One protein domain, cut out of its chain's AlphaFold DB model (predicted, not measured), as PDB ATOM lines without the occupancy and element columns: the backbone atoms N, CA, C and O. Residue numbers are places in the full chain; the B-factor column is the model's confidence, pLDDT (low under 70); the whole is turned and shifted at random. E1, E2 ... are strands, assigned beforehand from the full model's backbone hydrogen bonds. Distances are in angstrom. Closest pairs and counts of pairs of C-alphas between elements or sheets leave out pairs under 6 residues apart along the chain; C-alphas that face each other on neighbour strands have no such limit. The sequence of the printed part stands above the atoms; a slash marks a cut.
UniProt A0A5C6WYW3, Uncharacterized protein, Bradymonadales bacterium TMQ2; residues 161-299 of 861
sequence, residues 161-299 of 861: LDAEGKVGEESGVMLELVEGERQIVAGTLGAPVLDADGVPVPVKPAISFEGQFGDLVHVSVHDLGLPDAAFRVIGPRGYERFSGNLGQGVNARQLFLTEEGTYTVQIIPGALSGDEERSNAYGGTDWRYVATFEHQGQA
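Overview. This is residues 161 to 299 of the 861 residues of an uncharacterized protein of Bradymonadales bacterium TMQ2 (UniProt A0A5C6WYW3). What does this domain look like? It is a sandwich: a sheet of five strands, E1, E3, E8, E5, E6 in that order and mixed, lies face to face with an antiparallel sheet of four, E2, E9, E4, E7. The chain winds over both as a jelly roll, one long hairpin in four nested antiparallel pairs: E2 with E9, E3 with E8, E4 with E7, E5 with E6. How much is strand, and how large is it? The printed part has 139 residues, no named helix and nine strands, E1 to E9 along the chain; the class is all strand, though the strands hold 61 residues, under half. It is compact, with a radius of gyration of the C-alphas of 14.6 A and spans of 45 by 30 by 30 A.

Arrangement. How is the larger sheet built? E8, residues 261 to 269, is antiparallel to E3, residues 206 to 211, with N 207 and O 265 at 2.9 A, and to E5, residues 229 to 234, with N 232 and O 266 at 2.9 A. The edge strands are E1, residues 173 to 175, parallel to E3 with N 208 and O 173 at 2.7 A, and E6, residues 240 to 242, in a hairpin with E5 with N 233 and O 241 at 2.7 A. And the other sheet? It is twisted: E9, residues 288 to 298, is antiparallel to E2, residues 182 to 188, with N 185 and O 291 at 2.8 A, and to E4, residues 215 to 223, with N 220 and O 292 at 3.0 A. E7, residues 250 to 256, is antiparallel to E4, with N 219 and O 253 at 2.8 A. How do the sheets face? Their facing parts are 9.3 A centre to centre, with best planes 16 degrees apart; between E5 and E7 the closest C-alphas, of Ala 230 and Asn 251, are 5.8 A apart.

Along the chain. Where do the strands begin and end? E1 begins at C-alpha 173, (35.440, 28.089, -24.110), and E9 ends at C-alpha 298, (58.074, 29.284, -22.139). Which are long? E9 is 31.5 A, E4 26.1 A, E8 26.0 A, E2 20.0 A and E7 19.6 A from first to last C-alpha.

Size, cuts and confidence. Which links are long? E2 to E3, 17 residues, and E8 to E9, 18 residues, are long; the printed part has no cut. Where is confidence low? Mean pLDDT of the printed part is 87.4, and 17 residues are under 70, among them 245 to 248 and 272 to 280.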
ATOM      1  N   LEU A 161      32.187  28.322 -32.343       92.44
ATOM      2  CA  LEU A 161      31.326  29.120 -31.478       92.44
ATOM      3  C   LEU A 161      30.079  29.561 -32.244       92.44
ATOM      4  O   LEU A 161      30.164  29.924 -33.420       92.44
ATOM      5  N   ASP A 162      28.924  29.543 -31.587       87.00
ATOM      6  CA  ASP A 162      27.719  30.160 -32.140       87.00
ATOM      7  C   ASP A 162      27.732  31.694 -31.994       87.00
ATOM      8  O   ASP A 162      28.660  32.286 -31.437       87.00
ATOM      9  N   ALA A 163      26.676  32.342 -32.492       80.19
ATOM     10  CA  ALA A 163      26.502  33.793 -32.430       80.19
ATOM     11  C   ALA A 163      26.458  34.342 -30.993       80.19
ATOM     12  O   ALA A 163      26.697  35.524 -30.768       80.19
ATOM     13  N   GLU A 164      26.152  33.500 -30.010       77.00
ATOM     14  CA  GLU A 164      26.108  33.871 -28.597       77.00
ATOM     15  C   GLU A 164      27.475  33.684 -27.917       77.00
ATOM     16  O   GLU A 164      27.607  33.930 -26.715       77.00
ATOM     17  N   GLY A 165      28.496  33.256 -28.670       65.12
ATOM     18  CA  GLY A 165      29.818  32.926 -28.152       65.12
ATOM     19  C   GLY A 165      29.824  31.646 -27.316       65.12
ATOM     20  O   GLY A 165      30.634  31.524 -26.393       65.12
ATOM     21  N   LYS A 166      28.902  30.716 -27.588       71.50
ATOM     22  CA  LYS A 166      28.744  29.465 -26.843       71.50
ATOM     23  C   LYS A 166      29.199  28.259 -27.652       71.50
ATOM     24  O   LYS A 166      29.121  28.235 -28.882       71.50
ATOM     25  N   VAL A 167      29.615  27.218 -26.932       60.38
ATOM     26  CA  VAL A 167      29.708  25.851 -27.465       60.38
ATOM     27  C   VAL A 167      28.520  25.073 -26.920       60.38
ATOM     28  O   VAL A 167      28.537  24.566 -25.799       60.38
ATOM     29  N   GLY A 168      27.443  25.011 -27.701       71.25
ATOM     30  CA  GLY A 168      26.176  24.467 -27.220       71.25
ATOM     31  C   GLY A 168      25.496  25.424 -26.237       71.25
ATOM     32  O   GLY A 168      25.172  26.545 -26.601       71.25
ATOM     33  N   GLU A 169      25.237  24.988 -25.002       60.31
ATOM     34  CA  GLU A 169      24.536  25.811 -23.996       60.31
ATOM     35  C   GLU A 169      25.482  26.564 -23.035       60.31
ATOM     36  O   GLU A 169      25.016  27.396 -22.254       60.31
ATOM     37  N   GLU A 170      26.794  26.301 -23.075       60.81
ATOM     38  CA  GLU A 170      27.771  26.884 -22.145       60.81
ATOM     39  C   GLU A 170      28.409  28.164 -22.704       60.81
ATOM     40  O   GLU A 170      28.870  28.202 -23.845       60.81
ATOM     41  N   SER A 171      28.430  29.222 -21.885       70.12
ATOM     42  CA  SER A 171      29.097  30.488 -22.201       70.12
ATOM     43  C   SER A 171      30.607  30.372 -22.020       70.12
ATOM     44  O   SER A 171      31.074  30.102 -20.912       70.12
ATOM     45  N   GLY A 172      31.352  30.677 -23.081       74.25
ATOM     46  CA  GLY A 172      32.811  30.678 -23.085       74.25
ATOM     47  C   GLY A 172      33.425  29.303 -23.345       74.25
ATOM     48  O   GLY A 172      32.811  28.263 -23.120       74.25
ATOM     49  N   VAL A 173      34.662  29.306 -23.838       91.25
ATOM     50  CA  VAL A 173      35.440  28.089 -24.110       91.25
ATOM     51  C   VAL A 173      36.757  28.163 -23.380       91.25
ATOM     52  O   VAL A 173      37.459  29.152 -23.521       91.25
ATOM     53  N   MET A 174      37.104  27.108 -22.645       95.94
ATOM     54  CA  MET A 174      38.448  26.936 -22.103       95.94
ATOM     55  C   MET A 174      39.275  26.076 -23.064       95.94
ATOM     56  O   MET A 174      38.962  24.901 -23.262       95.94
ATOM     57  N   LEU A 175      40.312  26.658 -23.656       96.50
ATOM     58  CA  LEU A 175      41.282  25.987 -24.512       96.50
ATOM     59  C   LEU A 175      42.410  25.377 -23.671       96.50
ATOM     60  O   LEU A 175      42.912  25.996 -22.731       96.50
ATOM     61  N   GLU A 176      42.833  24.167 -24.034       97.25
ATOM     62  CA  GLU A 176      44.025  23.516 -23.481       97.25
ATOM     63  C   GLU A 176      45.181  23.715 -24.463       97.25
ATOM     64  O   GLU A 176      45.316  22.951 -25.417       97.25
ATOM     65  N   LEU A 177      45.985  24.762 -24.276       97.06
ATOM     66  CA  LEU A 177      47.083  25.062 -25.196       97.06
ATOM     67  C   LEU A 177      48.268  24.115 -24.961       97.06
ATOM     68  O   LEU A 177      48.836  24.061 -23.870       97.06
ATOM     69  N   VAL A 178      48.661  23.383 -26.004       97.12
ATOM     70  CA  VAL A 178      49.825  22.486 -25.996       97.12
ATOM     71  C   VAL A 178      50.983  23.174 -26.714       97.12
ATOM     72  O   VAL A 178      50.804  23.756 -27.780       97.12
ATOM     73  N   GLU A 179      52.182  23.123 -26.128       96.56
ATOM     74  CA  GLU A 179      53.384  23.728 -26.715       96.56
ATOM     75  C   GLU A 179      53.667  23.181 -28.125       96.56
ATOM     76  O   GLU A 179      53.770  21.969 -28.334       96.56
ATOM     77  N   GLY A 180      53.815  24.090 -29.091       94.00
ATOM     78  CA  GLY A 180      54.056  23.790 -30.501       94.00
ATOM     79  C   GLY A 180      52.817  23.356 -31.288       94.00
ATOM     80  O   GLY A 180      52.935  23.094 -32.487       94.00
ATOM     81  N   GLU A 181      51.645  23.275 -30.654       96.69
ATOM     82  CA  GLU A 181      50.375  23.014 -31.329       96.69
ATOM     83  C   GLU A 181      49.569  24.310 -31.476       96.69
ATOM     84  O   GLU A 181      49.529  25.165 -30.588       96.69
ATOM     85  N   ARG A 182      48.912  24.445 -32.630       96.81
ATOM     86  CA  ARG A 182      47.995  25.542 -32.931       96.81
ATOM     87  C   ARG A 182      46.568  25.038 -32.784       96.81
ATOM     88  O   ARG A 182      46.222  24.042 -33.410       96.81
ATOM     89  N   GLN A 183      45.760  25.747 -32.006       97.81
ATOM     90  CA  GLN A 183      44.317  25.541 -31.922       97.81
ATOM     91  C   GLN A 183      43.582  26.605 -32.723       97.81
ATOM     92  O   GLN A 183      43.928  27.786 -32.664       97.81
ATOM     93  N   ILE A 184      42.570  26.183 -33.472       97.81
ATOM     94  CA  ILE A 184      41.798  27.041 -34.366       97.81
ATOM     95  C   ILE A 184      40.354  27.121 -33.864       97.81
ATOM     96  O   ILE A 184      39.677  26.108 -33.690       97.81
ATOM     97  N   VAL A 185      39.864  28.338 -33.644       97.12
ATOM     98  CA  VAL A 185      38.504  28.614 -33.175       97.12
ATOM     99  C   VAL A 185      37.780  29.459 -34.214       97.12
ATOM    100  O   VAL A 185      38.153  30.602 -34.445       97.12
ATOM    101  N   ALA A 186      36.718  28.938 -34.818       96.81
ATOM    102  CA  ALA A 186      35.834  29.723 -35.680       96.81
ATOM    103  C   ALA A 186      34.595  30.173 -34.905       96.81
ATOM    104  O   ALA A 186      34.125  29.468 -34.014       96.81
ATOM    105  N   GLY A 187      34.030  31.327 -35.242       94.81
ATOM    106  CA  GLY A 187      32.812  31.801 -34.593       94.81
ATOM    107  C   GLY A 187      32.097  32.894 -35.365       94.81
ATOM    108  O   GLY A 187      32.543  33.312 -36.437       94.81
ATOM    109  N   THR A 188      30.974  33.353 -34.812       92.75
ATOM    110  CA  THR A 188      30.261  34.530 -35.309       92.75
ATOM    111  C   THR A 188      30.035  35.552 -34.201       92.75
ATOM    112  O   THR A 188      29.799  35.200 -33.048       92.75
ATOM    113  N   LEU A 189      30.137  36.838 -34.536       89.62
ATOM    114  CA  LEU A 189      29.768  37.927 -33.636       89.62
ATOM    115  C   LEU A 189      28.258  38.128 -33.734       89.62
ATOM    116  O   LEU A 189      27.768  38.688 -34.712       89.62
ATOM    117  N   GLY A 190      27.508  37.643 -32.747       87.88
ATOM    118  CA  GLY A 190      26.053  37.751 -32.755       87.88
ATOM    119  C   GLY A 190      25.543  39.183 -32.782       87.88
ATOM    120  O   GLY A 190      26.225  40.125 -32.382       87.88
ATOM    121  N   ALA A 191      24.301  39.331 -33.245       89.19
ATOM    122  CA  ALA A 191      23.605  40.607 -33.192       89.19
ATOM    123  C   ALA A 191      23.577  41.141 -31.746       89.19
ATOM    124  O   ALA A 191      23.437  40.347 -30.809       89.19
ATOM    125  N   PRO A 192      23.677  42.465 -31.550       88.38
ATOM    126  CA  PRO A 192      23.596  43.053 -30.225       88.38
ATOM    127  C   PRO A 192      22.344  42.625 -29.467       88.38
ATOM    128  O   PRO A 192      21.243  42.585 -30.022       88.38
ATOM    129  N   VAL A 193      22.507  42.364 -28.176       88.81
ATOM    130  CA  VAL A 193      21.403  42.041 -27.274       88.81
ATOM    131  C   VAL A 193      21.064  43.290 -26.480       88.81
ATOM    132  O   VAL A 193      21.954  43.969 -25.983       88.81
ATOM    133  N   LEU A 194      19.777  43.609 -26.356       88.62
ATOM    134  CA  LEU A 194      19.349  44.717 -25.505       88.62
ATOM    135  C   LEU A 194      19.593  44.358 -24.033       88.62
ATOM    136  O   LEU A 194      19.152  43.301 -23.574       88.62
ATOM    137  N   ASP A 195      20.275  45.231 -23.297       85.81
ATOM    138  CA  ASP A 195      20.397  45.114 -21.847       85.81
ATOM    139  C   ASP A 195      19.071  45.437 -21.128       85.81
ATOM    140  O   ASP A 195      18.018  45.642 -21.742       85.81
ATOM    141  N   ALA A 196      19.100  45.454 -19.791       91.25
ATOM    142  CA  ALA A 196      17.920  45.726 -18.969       91.25
ATOM    143  C   ALA A 196      17.311  47.122 -19.206       91.25
ATOM    144  O   ALA A 196      16.125  47.312 -18.929       91.25
ATOM    145  N   ASP A 197      18.100  48.062 -19.729       89.88
ATOM    146  CA  ASP A 197      17.696  49.436 -20.021       89.88
ATOM    147  C   ASP A 197      17.264  49.610 -21.490       89.88
ATOM    148  O   ASP A 197      16.893  50.707 -21.911       89.88
ATOM    149  N   GLY A 198      17.253  48.526 -22.277       91.81
ATOM    150  CA  GLY A 198      16.909  48.558 -23.696       91.81
ATOM    151  C   GLY A 198      18.030  49.103 -24.580       91.81
ATOM    152  O   GLY A 198      17.764  49.458 -25.729       91.81
ATOM    153  N   VAL A 199      19.261  49.185 -24.067       85.75
ATOM    154  CA  VAL A 199      20.433  49.625 -24.826       85.75
ATOM    155  C   VAL A 199      21.061  48.406 -25.505       85.75
ATOM    156  O   VAL A 199      21.319  47.406 -24.837       85.75
ATOM    157  N   PRO A 200      21.301  48.437 -26.826       85.44
ATOM    158  CA  PRO A 200      22.016  47.366 -27.507       85.44
ATOM    159  C   PRO A 200      23.436  47.203 -26.947       85.44
ATOM    160  O   PRO A 200      24.219  48.148 -26.950       85.44
ATOM    161  N   VAL A 201      23.779  45.995 -26.502       85.38
ATOM    162  CA  VAL A 201      25.114  45.613 -26.030       85.38
ATOM    163  C   VAL A 201      25.666  44.533 -26.964       85.38
ATOM    164  O   VAL A 201      24.978  43.539 -27.219       85.38
ATOM    165  N   PRO A 202      26.884  44.699 -27.509       84.56
ATOM    166  CA  PRO A 202      27.470  43.700 -28.393       84.56
ATOM    167  C   PRO A 202      27.727  42.394 -27.638       84.56
ATOM    168  O   PRO A 202      28.234  42.395 -26.512       84.56
ATOM    169  N   VAL A 203      27.411  41.267 -28.277       86.88
ATOM    170  CA  VAL A 203      27.837  39.953 -27.791       86.88
ATOM    171  C   VAL A 203      29.331  39.827 -28.070       86.88
ATOM    172  O   VAL A 203      29.757  39.928 -29.217       86.88
ATOM    173  N   LYS A 204      30.129  39.630 -27.018       89.31
ATOM    174  CA  LYS A 204      31.588  39.473 -27.105       89.31
ATOM    175  C   LYS A 204      31.944  38.017 -26.796       89.31
ATOM    176  O   LYS A 204      32.002  37.668 -25.612       89.31
ATOM    177  N   PRO A 205      32.152  37.151 -27.806       91.94
ATOM    178  CA  PRO A 205      32.630  35.796 -27.580       91.94
ATOM    179  C   PRO A 205      33.930  35.824 -26.781       91.94
ATOM    180  O   PRO A 205      34.850  36.578 -27.104       91.94
ATOM    181  N   ALA A 206      33.986  35.019 -25.725       93.19
ATOM    182  CA  ALA A 206      35.117  34.951 -24.814       93.19
ATOM    183  C   ALA A 206      35.751  33.560 -24.881       93.19
ATOM    184  O   ALA A 206      35.088  32.547 -24.654       93.19
ATOM    185  N   ILE A 207      37.040  33.524 -25.196       95.88
ATOM    186  CA  ILE A 207      37.837  32.306 -25.300       95.88
ATOM    187  C   ILE A 207      38.910  32.385 -24.225       95.88
ATOM    188  O   ILE A 207      39.736  33.291 -24.244       95.88
ATOM    189  N   SER A 208      38.889  31.472 -23.268       96.75
ATOM    190  CA  SER A 208      39.833  31.432 -22.159       96.75
ATOM    191  C   SER A 208      40.871  30.330 -22.345       96.75
ATOM    192  O   SER A 208      40.605  29.326 -22.995       96.75
ATOM    193  N   PHE A 209      42.048  30.499 -21.759       97.75
ATOM    194  CA  PHE A 209      43.058  29.453 -21.610       97.75
ATOM    195  C   PHE A 209      43.813  29.654 -20.292       97.75
ATOM    196  O   PHE A 209      43.876  30.768 -19.768       97.75
ATOM    197  N   GLU A 210      44.382  28.581 -19.748       97.88
ATOM    198  CA  GLU A 210      45.289  28.663 -18.598       97.88
ATOM    199  C   GLU A 210      46.714  28.916 -19.086       97.88
ATOM    200  O   GLU A 210      47.200  28.219 -19.975       97.88
ATOM    201  N   GLY A 211      47.367  29.915 -18.503       96.75
ATOM    202  CA  GLY A 211      48.743  30.283 -18.800       96.75
ATOM    203  C   GLY A 211      49.638  30.180 -17.574       96.75
ATOM    204  O   GLY A 211      49.188  30.380 -16.444       96.75
ATOM    205  N   GLN A 212      50.912  29.882 -17.790       96.69
ATOM    206  CA  GLN A 212      51.967  29.939 -16.787       96.69
ATOM    207  C   GLN A 212      52.818  31.196 -16.986       96.69
ATOM    208  O   GLN A 212      52.899  31.767 -18.074       96.69
ATOM    209  N   PHE A 213      53.480  31.633 -15.913       93.00
ATOM    210  CA  PHE A 213      54.448  32.722 -15.995       93.00
ATOM    211  C   PHE A 213      55.534  32.399 -17.029       93.00
ATOM    212  O   PHE A 213      56.210  31.379 -16.914       93.00
ATOM    213  N   GLY A 214      55.745  33.293 -17.988       91.12
ATOM    214  CA  GLY A 214      56.758  33.150 -19.029       91.12
ATOM    215  C   GLY A 214      56.269  32.486 -20.314       91.12
ATOM    216  O   GLY A 214      57.019  32.475 -21.287       91.12
ATOM    217  N   ASP A 215      55.043  31.962 -20.361       95.75
ATOM    218  CA  ASP A 215      54.502  31.393 -21.598       95.75
ATOM    219  C   ASP A 215      54.431  32.464 -22.698       95.75
ATOM    220  O   ASP A 215      54.021  33.608 -22.470       95.75
ATOM    221  N   LEU A 216      54.818  32.070 -23.910       94.81
ATOM    222  CA  LEU A 216      54.661  32.839 -25.137       94.81
ATOM    223  C   LEU A 216      53.472  32.281 -25.915       94.81
ATOM    224  O   LEU A 216      53.521  31.165 -26.429       94.81
ATOM    225  N   VAL A 217      52.403  33.062 -26.034       96.62
ATOM    226  CA  VAL A 217      51.185  32.666 -26.750       96.62
ATOM    227  C   VAL A 217      50.965  33.591 -27.936       96.62
ATOM    228  O   VAL A 217      50.795  34.796 -27.770       96.62
ATOM    229  N   HIS A 218      50.944  33.046 -29.148       95.88
ATOM    230  CA  HIS A 218      50.543  33.785 -30.337       95.88
ATOM    231  C   HIS A 218      49.031  33.671 -30.531       95.88
ATOM    232  O   HIS A 218      48.489  32.568 -30.592       95.88
ATOM    233  N   VAL A 219      48.359  34.817 -30.621       96.94
ATOM    234  CA  VAL A 219      46.927  34.917 -30.903       96.94
ATOM    235  C   VAL A 219      46.751  35.688 -32.199       96.94
ATOM    236  O   VAL A 219      47.198  36.832 -32.295       96.94
ATOM    237  N   SER A 220      46.084  35.089 -33.182       95.81
ATOM    238  CA  SER A 220      45.633  35.786 -34.389       95.81
ATOM    239  C   SER A 220      44.124  35.681 -34.530       95.81
ATOM    240  O   SER A 220      43.529  34.695 -34.112       95.81
ATOM    241  N   VAL A 221      43.495  36.696 -35.109       95.75
ATOM    242  CA  VAL A 221      42.078  36.724 -35.457       95.75
ATOM    243  C   VAL A 221      41.973  37.274 -36.869       95.75
ATOM    244  O   VAL A 221      42.456  38.368 -37.154       95.75
ATOM    245  N   HIS A 222      41.368  36.484 -37.742       94.38
ATOM    246  CA  HIS A 222      41.083  36.824 -39.123       94.38
ATOM    247  C   HIS A 222      39.576  37.021 -39.262       94.38
ATOM    248  O   HIS A 222      38.788  36.227 -38.728       94.38
ATOM    249  N   ASP A 223      39.164  38.052 -39.986       92.12
ATOM    250  CA  ASP A 223      37.772  38.187 -40.391       92.12
ATOM    251  C   ASP A 223      37.435  37.292 -41.591       92.12
ATOM    252  O   ASP A 223      38.279  36.880 -42.386       92.12
ATOM    253  N   LEU A 224      36.155  36.933 -41.677       91.44
ATOM    254  CA  LEU A 224      35.558  36.157 -42.769       91.44
ATOM    255  C   LEU A 224      34.349  36.903 -43.362       91.44
ATOM    256  O   LEU A 224      33.439  36.279 -43.928       91.44
ATOM    257  N   GLY A 225      34.306  38.218 -43.144       86.44
ATOM    258  CA  GLY A 225      33.203  39.122 -43.443       86.44
ATOM    259  C   GLY A 225      33.447  40.502 -42.832       86.44
ATOM    260  O   GLY A 225      34.294  40.661 -41.962       86.44
ATOM    261  N   LEU A 226      32.699  41.509 -43.284       79.81
ATOM    262  CA  LEU A 226      32.839  42.868 -42.764       79.81
ATOM    263  C   LEU A 226      32.035  43.070 -41.477       79.81
ATOM    264  O   LEU A 226      30.889  42.609 -41.410       79.81
ATOM    265  N   PRO A 227      32.566  43.860 -40.524       83.31
ATOM    266  CA  PRO A 227      33.877  44.514 -40.474       83.31
ATOM    267  C   PRO A 227      34.962  43.623 -39.852       83.31
ATOM    268  O   PRO A 227      34.659  42.622 -39.206       83.31
ATOM    269  N   ASP A 228      36.214  44.065 -39.983       88.62
ATOM    270  CA  ASP A 228      37.408  43.440 -39.411       88.62
ATOM    271  C   ASP A 228      37.206  43.053 -37.938       88.62
ATOM    272  O   ASP A 228      36.682  43.834 -37.138       88.62
ATOM    273  N   ALA A 229      37.648  41.856 -37.557       90.44
ATOM    274  CA  ALA A 229      37.562  41.354 -36.190       90.44
ATOM    275  C   ALA A 229      38.860  41.645 -35.427       90.44
ATOM    276  O   ALA A 229      39.933  41.212 -35.834       90.44
ATOM    277  N   ALA A 230      38.768  42.339 -34.297       92.81
ATOM    278  CA  ALA A 230      39.854  42.549 -33.344       92.81
ATOM    279  C   ALA A 230      39.644  41.693 -32.085       92.81
ATOM    280  O   ALA A 230      38.640  40.998 -31.921       92.81
ATOM    281  N   PHE A 231      40.598  41.740 -31.161       94.06
ATOM    282  CA  PHE A 231      40.478  41.082 -29.874       94.06
ATOM    283  C   PHE A 231      41.106  41.873 -28.731       94.06
ATOM    284  O   PHE A 231      42.038  42.664 -28.895       94.06
ATOM    285  N   ARG A 232      40.596  41.597 -27.536       94.00
ATOM    286  CA  ARG A 232      41.086  42.090 -26.252       94.00
ATOM    287  C   ARG A 232      41.448  40.897 -25.381       94.00
ATOM    288  O   ARG A 232      40.621  40.022 -25.159       94.00
ATOM    289  N   VAL A 233      42.670  40.863 -24.875       95.38
ATOM    290  CA  VAL A 233      43.159  39.865 -23.926       95.38
ATOM    291  C   VAL A 233      43.039  40.438 -22.525       95.38
ATOM    292  O   VAL A 233      43.573  41.512 -22.261       95.38
ATOM    293  N   ILE A 234      42.376  39.711 -21.632       95.12
ATOM    294  CA  ILE A 234      42.201  40.033 -20.216       95.12
ATOM    295  C   ILE A 234      42.825  38.895 -19.413       95.12
ATOM    296  O   ILE A 234      42.380  37.755 -19.514       95.12
ATOM    297  N   GLY A 235      43.862  39.183 -18.640       95.88
ATOM    298  CA  GLY A 235      44.552  38.216 -17.792       95.88
ATOM    299  C   GLY A 235      44.348  38.476 -16.297       95.88
ATOM    300  O   GLY A 235      43.583  39.365 -15.901       95.88
ATOM    301  N   PRO A 236      45.055  37.723 -15.441       94.44
ATOM    302  CA  PRO A 236      45.077  37.952 -14.001       94.44
ATOM    303  C   PRO A 236      45.536  39.375 -13.633       94.44
ATOM    304  O   PRO A 236      46.221  40.052 -14.399       94.44
ATOM    305  N   ARG A 237      45.118  39.845 -12.448       91.25
ATOM    306  CA  ARG A 237      45.500  41.145 -11.850       91.25
ATOM    307  C   ARG A 237      45.309  42.381 -12.742       91.25
ATOM    308  O   ARG A 237      46.012  43.372 -12.588       91.25
ATOM    309  N   GLY A 238      44.310  42.350 -13.624       86.56
ATOM    310  CA  GLY A 238      44.005  43.481 -14.503       86.56
ATOM    311  C   GLY A 238      44.954  43.598 -15.694       86.56
ATOM    312  O   GLY A 238      45.009  44.653 -16.318       86.56
ATOM    313  N   TYR A 239      45.697  42.533 -16.028       88.94
ATOM    314  CA  TYR A 239      46.418  42.467 -17.293       88.94
ATOM    315  C   TYR A 239      45.435  42.654 -18.448       88.94
ATOM    316  O   TYR A 239      44.464  41.909 -18.570       88.94
ATOM    317  N   GLU A 240      45.710  43.620 -19.317       92.62
ATOM    318  CA  GLU A 240      44.862  43.902 -20.464       92.62
ATOM    319  C   GLU A 240      45.690  44.301 -21.685       92.62
ATOM    320  O   GLU A 240      46.596  45.136 -21.590       92.62
ATOM    321  N   ARG A 241      45.401  43.705 -22.845       91.00
ATOM    322  CA  ARG A 241      46.038  44.030 -24.130       91.00
ATOM    323  C   ARG A 241      45.025  43.992 -25.264       91.00
ATOM    324  O   ARG A 241      44.184  43.107 -25.305       91.00
ATOM    325  N   PHE A 242      45.158  44.897 -26.228       91.38
ATOM    326  CA  PHE A 242      44.336  44.914 -27.440       91.38
ATOM    327  C   PHE A 242      45.161  44.526 -28.665       91.38
ATOM    328  O   PHE A 242      46.319  44.942 -28.815       91.38
ATOM    329  N   SER A 243      44.562  43.770 -29.580       88.44
ATOM    330  CA  SER A 243      45.060  43.686 -30.947       88.44
ATOM    331  C   SER A 243      44.854  45.050 -31.602       88.44
ATOM    332  O   SER A 243      43.731  45.548 -31.638       88.44
ATOM    333  N   GLY A 244      45.929  45.701 -32.047       76.00
ATOM    334  CA  GLY A 244      45.797  46.982 -32.741       76.00
ATOM    335  C   GLY A 244      44.963  46.770 -33.997       76.00
ATOM    336  O   GLY A 244      45.176  45.770 -34.672       76.00
ATOM    337  N   ASN A 245      44.008  47.655 -34.279       68.75
ATOM    338  CA  ASN A 245      43.243  47.578 -35.517       68.75
ATOM    339  C   ASN A 245      44.120  48.121 -36.652       68.75
ATOM    340  O   ASN A 245      44.286  49.332 -36.771       68.75
ATOM    341  N   LEU A 246      44.721  47.224 -37.433       59.84
ATOM    342  CA  LEU A 246      45.618  47.603 -38.529       59.84
ATOM    343  C   LEU A 246      44.912  47.697 -39.892       59.84
ATOM    344  O   LEU A 246      45.580  47.974 -40.883       59.84
ATOM    345  N   GLY A 247      43.595  47.459 -39.975       69.81
ATOM    346  CA  GLY A 247      42.844  47.508 -41.241       69.81
ATOM    347  C   GLY A 247      43.328  46.517 -42.312       69.81
ATOM    348  O   GLY A 247      43.145  46.754 -43.505       69.81
ATOM    349  N   GLN A 248      44.027  45.451 -41.905       68.94
ATOM    350  CA  GLN A 248      44.720  44.499 -42.791       68.94
ATOM    351  C   GLN A 248      44.062  43.108 -42.797       68.94
ATOM    352  O   GLN A 248      44.688  42.131 -43.201       68.94
ATOM    353  N   GLY A 249      42.826  42.984 -42.307       76.50
ATOM    354  CA  GLY A 249      42.070  41.726 -42.275       76.50
ATOM    355  C   GLY A 249      42.597  40.635 -41.318       76.50
ATOM    356  O   GLY A 249      41.976  39.591 -41.112       76.50
ATOM    357  N   VAL A 250      43.771  40.850 -40.714       86.56
ATOM    358  CA  VAL A 250      44.361  39.967 -39.704       86.56
ATOM    359  C   VAL A 250      44.870  40.803 -38.548       86.56
ATOM    360  O   VAL A 250      45.784  41.615 -38.691       86.56
ATOM    361  N   ASN A 251      44.309  40.555 -37.377       90.88
ATOM    362  CA  ASN A 251      44.768  41.137 -36.133       90.88
ATOM    363  C   ASN A 251      45.526  40.057 -35.369       90.88
ATOM    364  O   ASN A 251      44.953  39.029 -35.029       90.88
ATOM    365  N   ALA A 252      46.821  40.253 -35.116       93.00
ATOM    366  CA  ALA A 252      47.653  39.270 -34.426       93.00
ATOM    367  C   ALA A 252      48.523  39.910 -33.338       93.00
ATOM    368  O   ALA A 252      48.973  41.051 -33.456       93.00
ATOM    369  N   ARG A 253      48.761  39.166 -32.255       92.06
ATOM    370  CA  ARG A 253      49.640  39.545 -31.146       92.06
ATOM    371  C   ARG A 253      50.378  38.317 -30.636       92.06
ATOM    372  O   ARG A 253      49.785  37.262 -30.451       92.06
ATOM    373  N   GLN A 254      51.654  38.492 -30.326       93.06
ATOM    374  CA  GLN A 254      52.373  37.578 -29.449       93.06
ATOM    375  C   GLN A 254      52.261  38.104 -28.016       93.06
ATOM    376  O   GLN A 254      52.507  39.283 -27.754       93.06
ATOM    377  N   LEU A 255      51.825  37.247 -27.105       93.38
ATOM    378  CA  LEU A 255      51.574  37.547 -25.705       93.38
ATOM    379  C   LEU A 255      52.647  36.861 -24.872       93.38
ATOM    380  O   LEU A 255      52.868  35.666 -25.022       93.38
ATOM    381  N   PHE A 256      53.264  37.609 -23.967       92.00
ATOM    382  CA  PHE A 256      54.060  37.040 -22.890       92.00
ATOM    383  C   PHE A 256      53.254  37.120 -21.607       92.00
ATOM    384  O   PHE A 256      52.815  38.207 -21.205       92.00
ATOM    385  N   LEU A 257      53.020  35.965 -21.002       94.12
ATOM    386  CA  LEU A 257      52.169  35.850 -19.832       94.12
ATOM    387  C   LEU A 257      52.992  36.177 -18.589       94.12
ATOM    388  O   LEU A 257      53.878  35.434 -18.175       94.12
ATOM    389  N   THR A 258      52.723  37.338 -18.000       89.00
ATOM    390  CA  THR A 258      53.468  37.838 -16.838       89.00
ATOM    391  C   THR A 258      53.034  37.202 -15.526       89.00
ATOM    392  O   THR A 258      53.630  37.503 -14.497       89.00
ATOM    393  N   GLU A 259      51.981  36.386 -15.527       91.94
ATOM    394  CA  GLU A 259      51.433  35.745 -14.338       91.94
ATOM    395  C   GLU A 259      50.831  34.383 -14.689       91.94
ATOM    396  O   GLU A 259      50.352  34.166 -15.797       91.94
ATOM    397  N   GLU A 260      50.834  33.470 -13.721       96.38
ATOM    398  CA  GLU A 260      50.067  32.232 -13.829       96.38
ATOM    399  C   GLU A 260      48.572  32.517 -13.613       96.38
ATOM    400  O   GLU A 260      48.190  33.190 -12.647       96.38
ATOM    401  N   GLY A 261      47.722  31.969 -14.481       96.94
ATOM    402  CA  GLY A 261      46.272  31.960 -14.313       96.94
ATOM    403  C   GLY A 261      45.498  31.972 -15.627       96.94
ATOM    404  O   GLY A 261      46.048  31.772 -16.709       96.94
ATOM    405  N   THR A 262      44.199  32.238 -15.521       97.44
ATOM    406  CA  THR A 262      43.297  32.260 -16.672       97.44
ATOM    407  C   THR A 262      43.425  33.565 -17.457       97.44
ATOM    408  O   THR A 262      43.186  34.653 -16.926       97.44
ATOM    409  N   TYR A 263      43.708  33.448 -18.749       97.19
ATOM    410  CA  TYR A 263      43.636  34.534 -19.721       97.19
ATOM    411  C   TYR A 263      42.378  34.371 -20.568       97.19
ATOM    412  O   TYR A 263      42.022  33.262 -20.938       97.19
ATOM    413  N   THR A 264      41.686  35.468 -20.860       96.56
ATOM    414  CA  THR A 264      40.449  35.505 -21.646       96.56
ATOM    415  C   THR A 264      40.614  36.443 -22.827       96.56
ATOM    416  O   THR A 264      40.838  37.637 -22.658       96.56
ATOM    417  N   VAL A 265      40.467  35.908 -24.029       96.12
ATOM    418  CA  VAL A 265      40.458  36.640 -25.289       96.12
ATOM    419  C   VAL A 265      39.012  36.909 -25.686       96.12
ATOM    420  O   VAL A 265      38.261  35.993 -26.015       96.12
ATOM    421  N   GLN A 266      38.613  38.174 -25.621       94.38
ATOM    422  CA  GLN A 266      37.331  38.661 -26.110       94.38
ATOM    423  C   GLN A 266      37.476  39.080 -27.568       94.38
ATOM    424  O   GLN A 266      38.260  39.982 -27.868       94.38
ATOM    425  N   ILE A 267      36.708  38.459 -28.457       93.69
ATOM    426  CA  ILE A 267      36.629  38.875 -29.858       93.69
ATOM    427  C   ILE A 267      35.675  40.063 -29.948       93.69
ATOM    428  O   ILE A 267      34.561  40.019 -29.418       93.69
ATOM    429  N   ILE A 268      36.126  41.139 -30.583       91.19
ATOM    430  CA  ILE A 268      35.392  42.394 -30.714       91.19
ATOM    431  C   ILE A 268      35.447  42.896 -32.162       91.19
ATOM    432  O   ILE A 268      36.395  42.608 -32.885       91.19
ATOM    433  N   PRO A 269      34.467  43.687 -32.606       89.06
ATOM    434  CA  PRO A 269      34.576  44.459 -33.840       89.06
ATOM    435  C   PRO A 269      35.820  45.365 -33.838       89.06
ATOM    436  O   PRO A 269      36.076  46.064 -32.859       89.06
ATOM    437  N   GLY A 270      36.574  45.419 -34.937       83.75
ATOM    438  CA  GLY A 270      37.791  46.228 -35.070       83.75
ATOM    439  C   GLY A 270      37.554  47.727 -34.887       83.75
ATOM    440  O   GLY A 270      38.405  48.435 -34.349       83.75
ATOM    441  N   ALA A 271      36.359  48.210 -35.237       75.75
ATOM    442  CA  ALA A 271      35.939  49.594 -35.017       75.75
ATOM    443  C   ALA A 271      35.799  49.985 -33.525       75.75
ATOM    444  O   ALA A 271      35.607  51.159 -33.227       75.75
ATOM    445  N   LEU A 272      35.883  49.026 -32.591       67.75
ATOM    446  CA  LEU A 272      35.638  49.211 -31.153       67.75
ATOM    447  C   LEU A 272      36.902  49.151 -30.280       67.75
ATOM    448  O   LEU A 272      36.812  48.848 -29.093       67.75
ATOM    449  N   SER A 273      38.093  49.431 -30.812       57.59
ATOM    450  CA  SER A 273      39.332  49.394 -30.012       57.59
ATOM    451  C   SER A 273      39.480  50.539 -28.982       57.59
ATOM    452  O   SER A 273      40.540  50.664 -28.369       57.59
ATOM    453  N   GLY A 274      38.438  51.352 -28.759       60.97
ATOM    454  CA  GLY A 274      38.372  52.392 -27.723       60.97
ATOM    455  C   GLY A 274      37.436  52.028 -26.561       60.97
ATOM    456  O   GLY A 274      36.500  51.255 -26.737       60.97
ATOM    457  N   ASP A 275      37.669  52.624 -25.386       57.69
ATOM    458  CA  ASP A 275      36.989  52.380 -24.091       57.69
ATOM    459  C   ASP A 275      35.456  52.599 -24.067       57.69
ATOM    460  O   ASP A 275      34.806  52.493 -23.025       57.69
ATOM    461  N   GLU A 276      34.829  52.899 -25.200       60.69
ATOM    462  CA  GLU A 276      33.392  53.120 -25.264       60.69
ATOM    463  C   GLU A 276      32.640  51.798 -25.436       60.69
ATOM    464  O   GLU A 276      32.177  51.436 -26.515       60.69
ATOM    465  N   GLU A 277      32.418  51.105 -24.317       59.78
ATOM    466  CA  GLU A 277      31.530  49.935 -24.222       59.78
ATOM    467  C   GLU A 277      30.102  50.167 -24.754       59.78
ATOM    468  O   GLU A 277      29.342  49.210 -24.901       59.78
ATOM    469  N   ARG A 278      29.719  51.420 -25.029       59.72
ATOM    470  CA  ARG A 278      28.343  51.820 -25.339       59.72
ATOM    471  C   ARG A 278      28.112  52.368 -26.739       59.72
ATOM    472  O   ARG A 278      26.963  52.357 -27.166       59.72
ATOM    473  N   SER A 279      29.120  52.892 -27.436       52.22
ATOM    474  CA  SER A 279      28.819  53.752 -28.587       52.22
ATOM    475  C   SER A 279      28.427  52.993 -29.848       52.22
ATOM    476  O   SER A 279      27.780  53.580 -30.704       52.22
ATOM    477  N   ASN A 280      28.722  51.696 -29.958       63.69
ATOM    478  CA  ASN A 280      28.697  51.034 -31.257       63.69
ATOM    479  C   ASN A 280      28.409  49.529 -31.127       63.69
ATOM    480  O   ASN A 280      29.275  48.666 -31.248       63.69
ATOM    481  N   ALA A 281      27.153  49.210 -30.835       73.44
ATOM    482  CA  ALA A 281      26.675  47.842 -30.776       73.44
ATOM    483  C   ALA A 281      26.590  47.262 -32.191       73.44
ATOM    484  O   ALA A 281      25.578  47.398 -32.878       73.44
ATOM    485  N   TYR A 282      27.670  46.626 -32.629       81.88
ATOM    486  CA  TYR A 282      27.706  45.953 -33.910       81.88
ATOM    487  C   TYR A 282      27.828  44.434 -33.764       81.88
ATOM    488  O   TYR A 282      28.405  43.935 -32.799       81.88
ATOM    489  N   GLY A 283      27.257  43.716 -34.729       80.62
ATOM    490  CA  GLY A 283      27.209  42.259 -34.777       80.62
ATOM    491  C   GLY A 283      26.085  41.777 -35.693       80.62
ATOM    492  O   GLY A 283      25.136  42.513 -35.970       80.62
ATOM    493  N   GLY A 284      26.179  40.544 -36.179       85.38
ATOM    494  CA  GLY A 284      25.215  39.959 -37.106       85.38
ATOM    495  C   GLY A 284      25.616  38.554 -37.544       85.38
ATOM    496  O   GLY A 284      26.759  38.137 -37.394       85.38
ATOM    497  N   THR A 285      24.681  37.803 -38.125       82.31
ATOM    498  CA  THR A 285      24.944  36.425 -38.591       82.31
ATOM    499  C   THR A 285      26.046  36.330 -39.642       82.31
ATOM    500  O   THR A 285      26.640  35.269 -39.816       82.31
ATOM    501  N   ASP A 286      26.327  37.440 -40.317       86.69
ATOM    502  CA  ASP A 286      27.283  37.511 -41.416       86.69
ATOM    503  C   ASP A 286      28.707  37.813 -40.915       86.69
ATOM    504  O   ASP A 286      29.670  37.742 -41.678       86.69
ATOM    505  N   TRP A 287      28.855  38.118 -39.621       90.38
ATOM    506  CA  TRP A 287      30.114  38.520 -39.006       90.38
ATOM    507  C   TRP A 287      30.825  37.293 -38.481       90.38
ATOM    508  O   TRP A 287      30.695  36.914 -37.318       90.38
ATOM    509  N   ARG A 288      31.537  36.629 -39.378       94.31
ATOM    510  CA  ARG A 288      32.272  35.409 -39.072       94.31
ATOM    511  C   ARG A 288      33.738  35.753 -38.830       94.31
ATOM    512  O   ARG A 288      34.285  36.635 -39.487       94.31
ATOM    513  N   TYR A 289      34.373  35.038 -37.916       95.25
ATOM    514  CA  TYR A 289      35.800  35.164 -37.643       95.25
ATOM    515  C   TYR A 289      36.430  33.787 -37.468       95.25
ATOM    516  O   TYR A 289      35.751  32.801 -37.162       95.25
ATOM    517  N   VAL A 290      37.748  33.737 -37.620       97.00
ATOM    518  CA  VAL A 290      38.565  32.609 -37.184       97.00
ATOM    519  C   VAL A 290      39.747  33.120 -36.377       97.00
ATOM    520  O   VAL A 290      40.472  34.013 -36.800       97.00
ATOM    521  N   ALA A 291      39.918  32.568 -35.186       97.06
ATOM    522  CA  ALA A 291      41.007  32.862 -34.280       97.06
ATOM    523  C   ALA A 291      41.961  31.668 -34.208       97.06
ATOM    524  O   ALA A 291      41.517  30.520 -34.196       97.06
ATOM    525  N   THR A 292      43.262  31.922 -34.132       97.69
ATOM    526  CA  THR A 292      44.263  30.892 -33.849       97.69
ATOM    527  C   THR A 292      44.982  31.199 -32.544       97.69
ATOM    528  O   THR A 292      45.250  32.360 -32.232       97.69
ATOM    529  N   PHE A 293      45.264  30.149 -31.778       97.94
ATOM    530  CA  PHE A 293      45.971  30.196 -30.504       97.94
ATOM    531  C   PHE A 293      47.121  29.199 -30.563       97.94
ATOM    532  O   PHE A 293      46.900  28.006 -30.762       97.94
ATOM    533  N   GLU A 294      48.348  29.673 -30.405       97.75
ATOM    534  CA  GLU A 294      49.545  28.838 -30.482       97.75
ATOM    535  C   GLU A 294      50.433  29.111 -29.272       97.75
ATOM    536  O   GLU A 294      50.909  30.230 -29.084       97.75
ATOM    537  N   HIS A 295      50.661  28.091 -28.443       97.12
ATOM    538  CA  HIS A 295      51.636  28.176 -27.360       97.12
ATOM    539  C   HIS A 295      53.025  27.872 -27.927       97.12
ATOM    540  O   HIS A 295      53.306  26.756 -28.355       97.12
ATOM    541  N   GLN A 296      53.896  28.875 -27.953       95.81
ATOM    542  CA  GLN A 296      55.220  28.818 -28.578       95.81
ATOM    543  C   GLN A 296      56.327  28.388 -27.607       95.81
ATOM    544  O   GLN A 296      57.503  28.396 -27.972       95.81
ATOM    545  N   GLY A 297      55.945  28.004 -26.390       94.62
ATOM    546  CA  GLY A 297      56.835  27.604 -25.311       94.62
ATOM    547  C   GLY A 297      56.967  28.678 -24.242       94.62
ATOM    548  O   GLY A 297      56.326  29.726 -24.293       94.62
ATOM    549  N   GLN A 298      57.823  28.401 -23.267       93.38
ATOM    550  CA  GLN A 298      58.074  29.284 -22.139       93.38
ATOM    551  C   GLN A 298      59.386  30.039 -22.368       93.38
ATOM    552  O   GLN A 298      60.446  29.431 -22.531       93.38
ATOM    553  N   ALA A 299      59.331  31.367 -22.382       87.12
ATOM    554  CA  ALA A 299      60.527  32.190 -22.327       87.12
ATOM    555  C   ALA A 299      61.008  32.277 -20.876       87.12
ATOM    556  O   ALA A 299      60.275  32.702 -19.981       87.12
TER     557      ALA A 299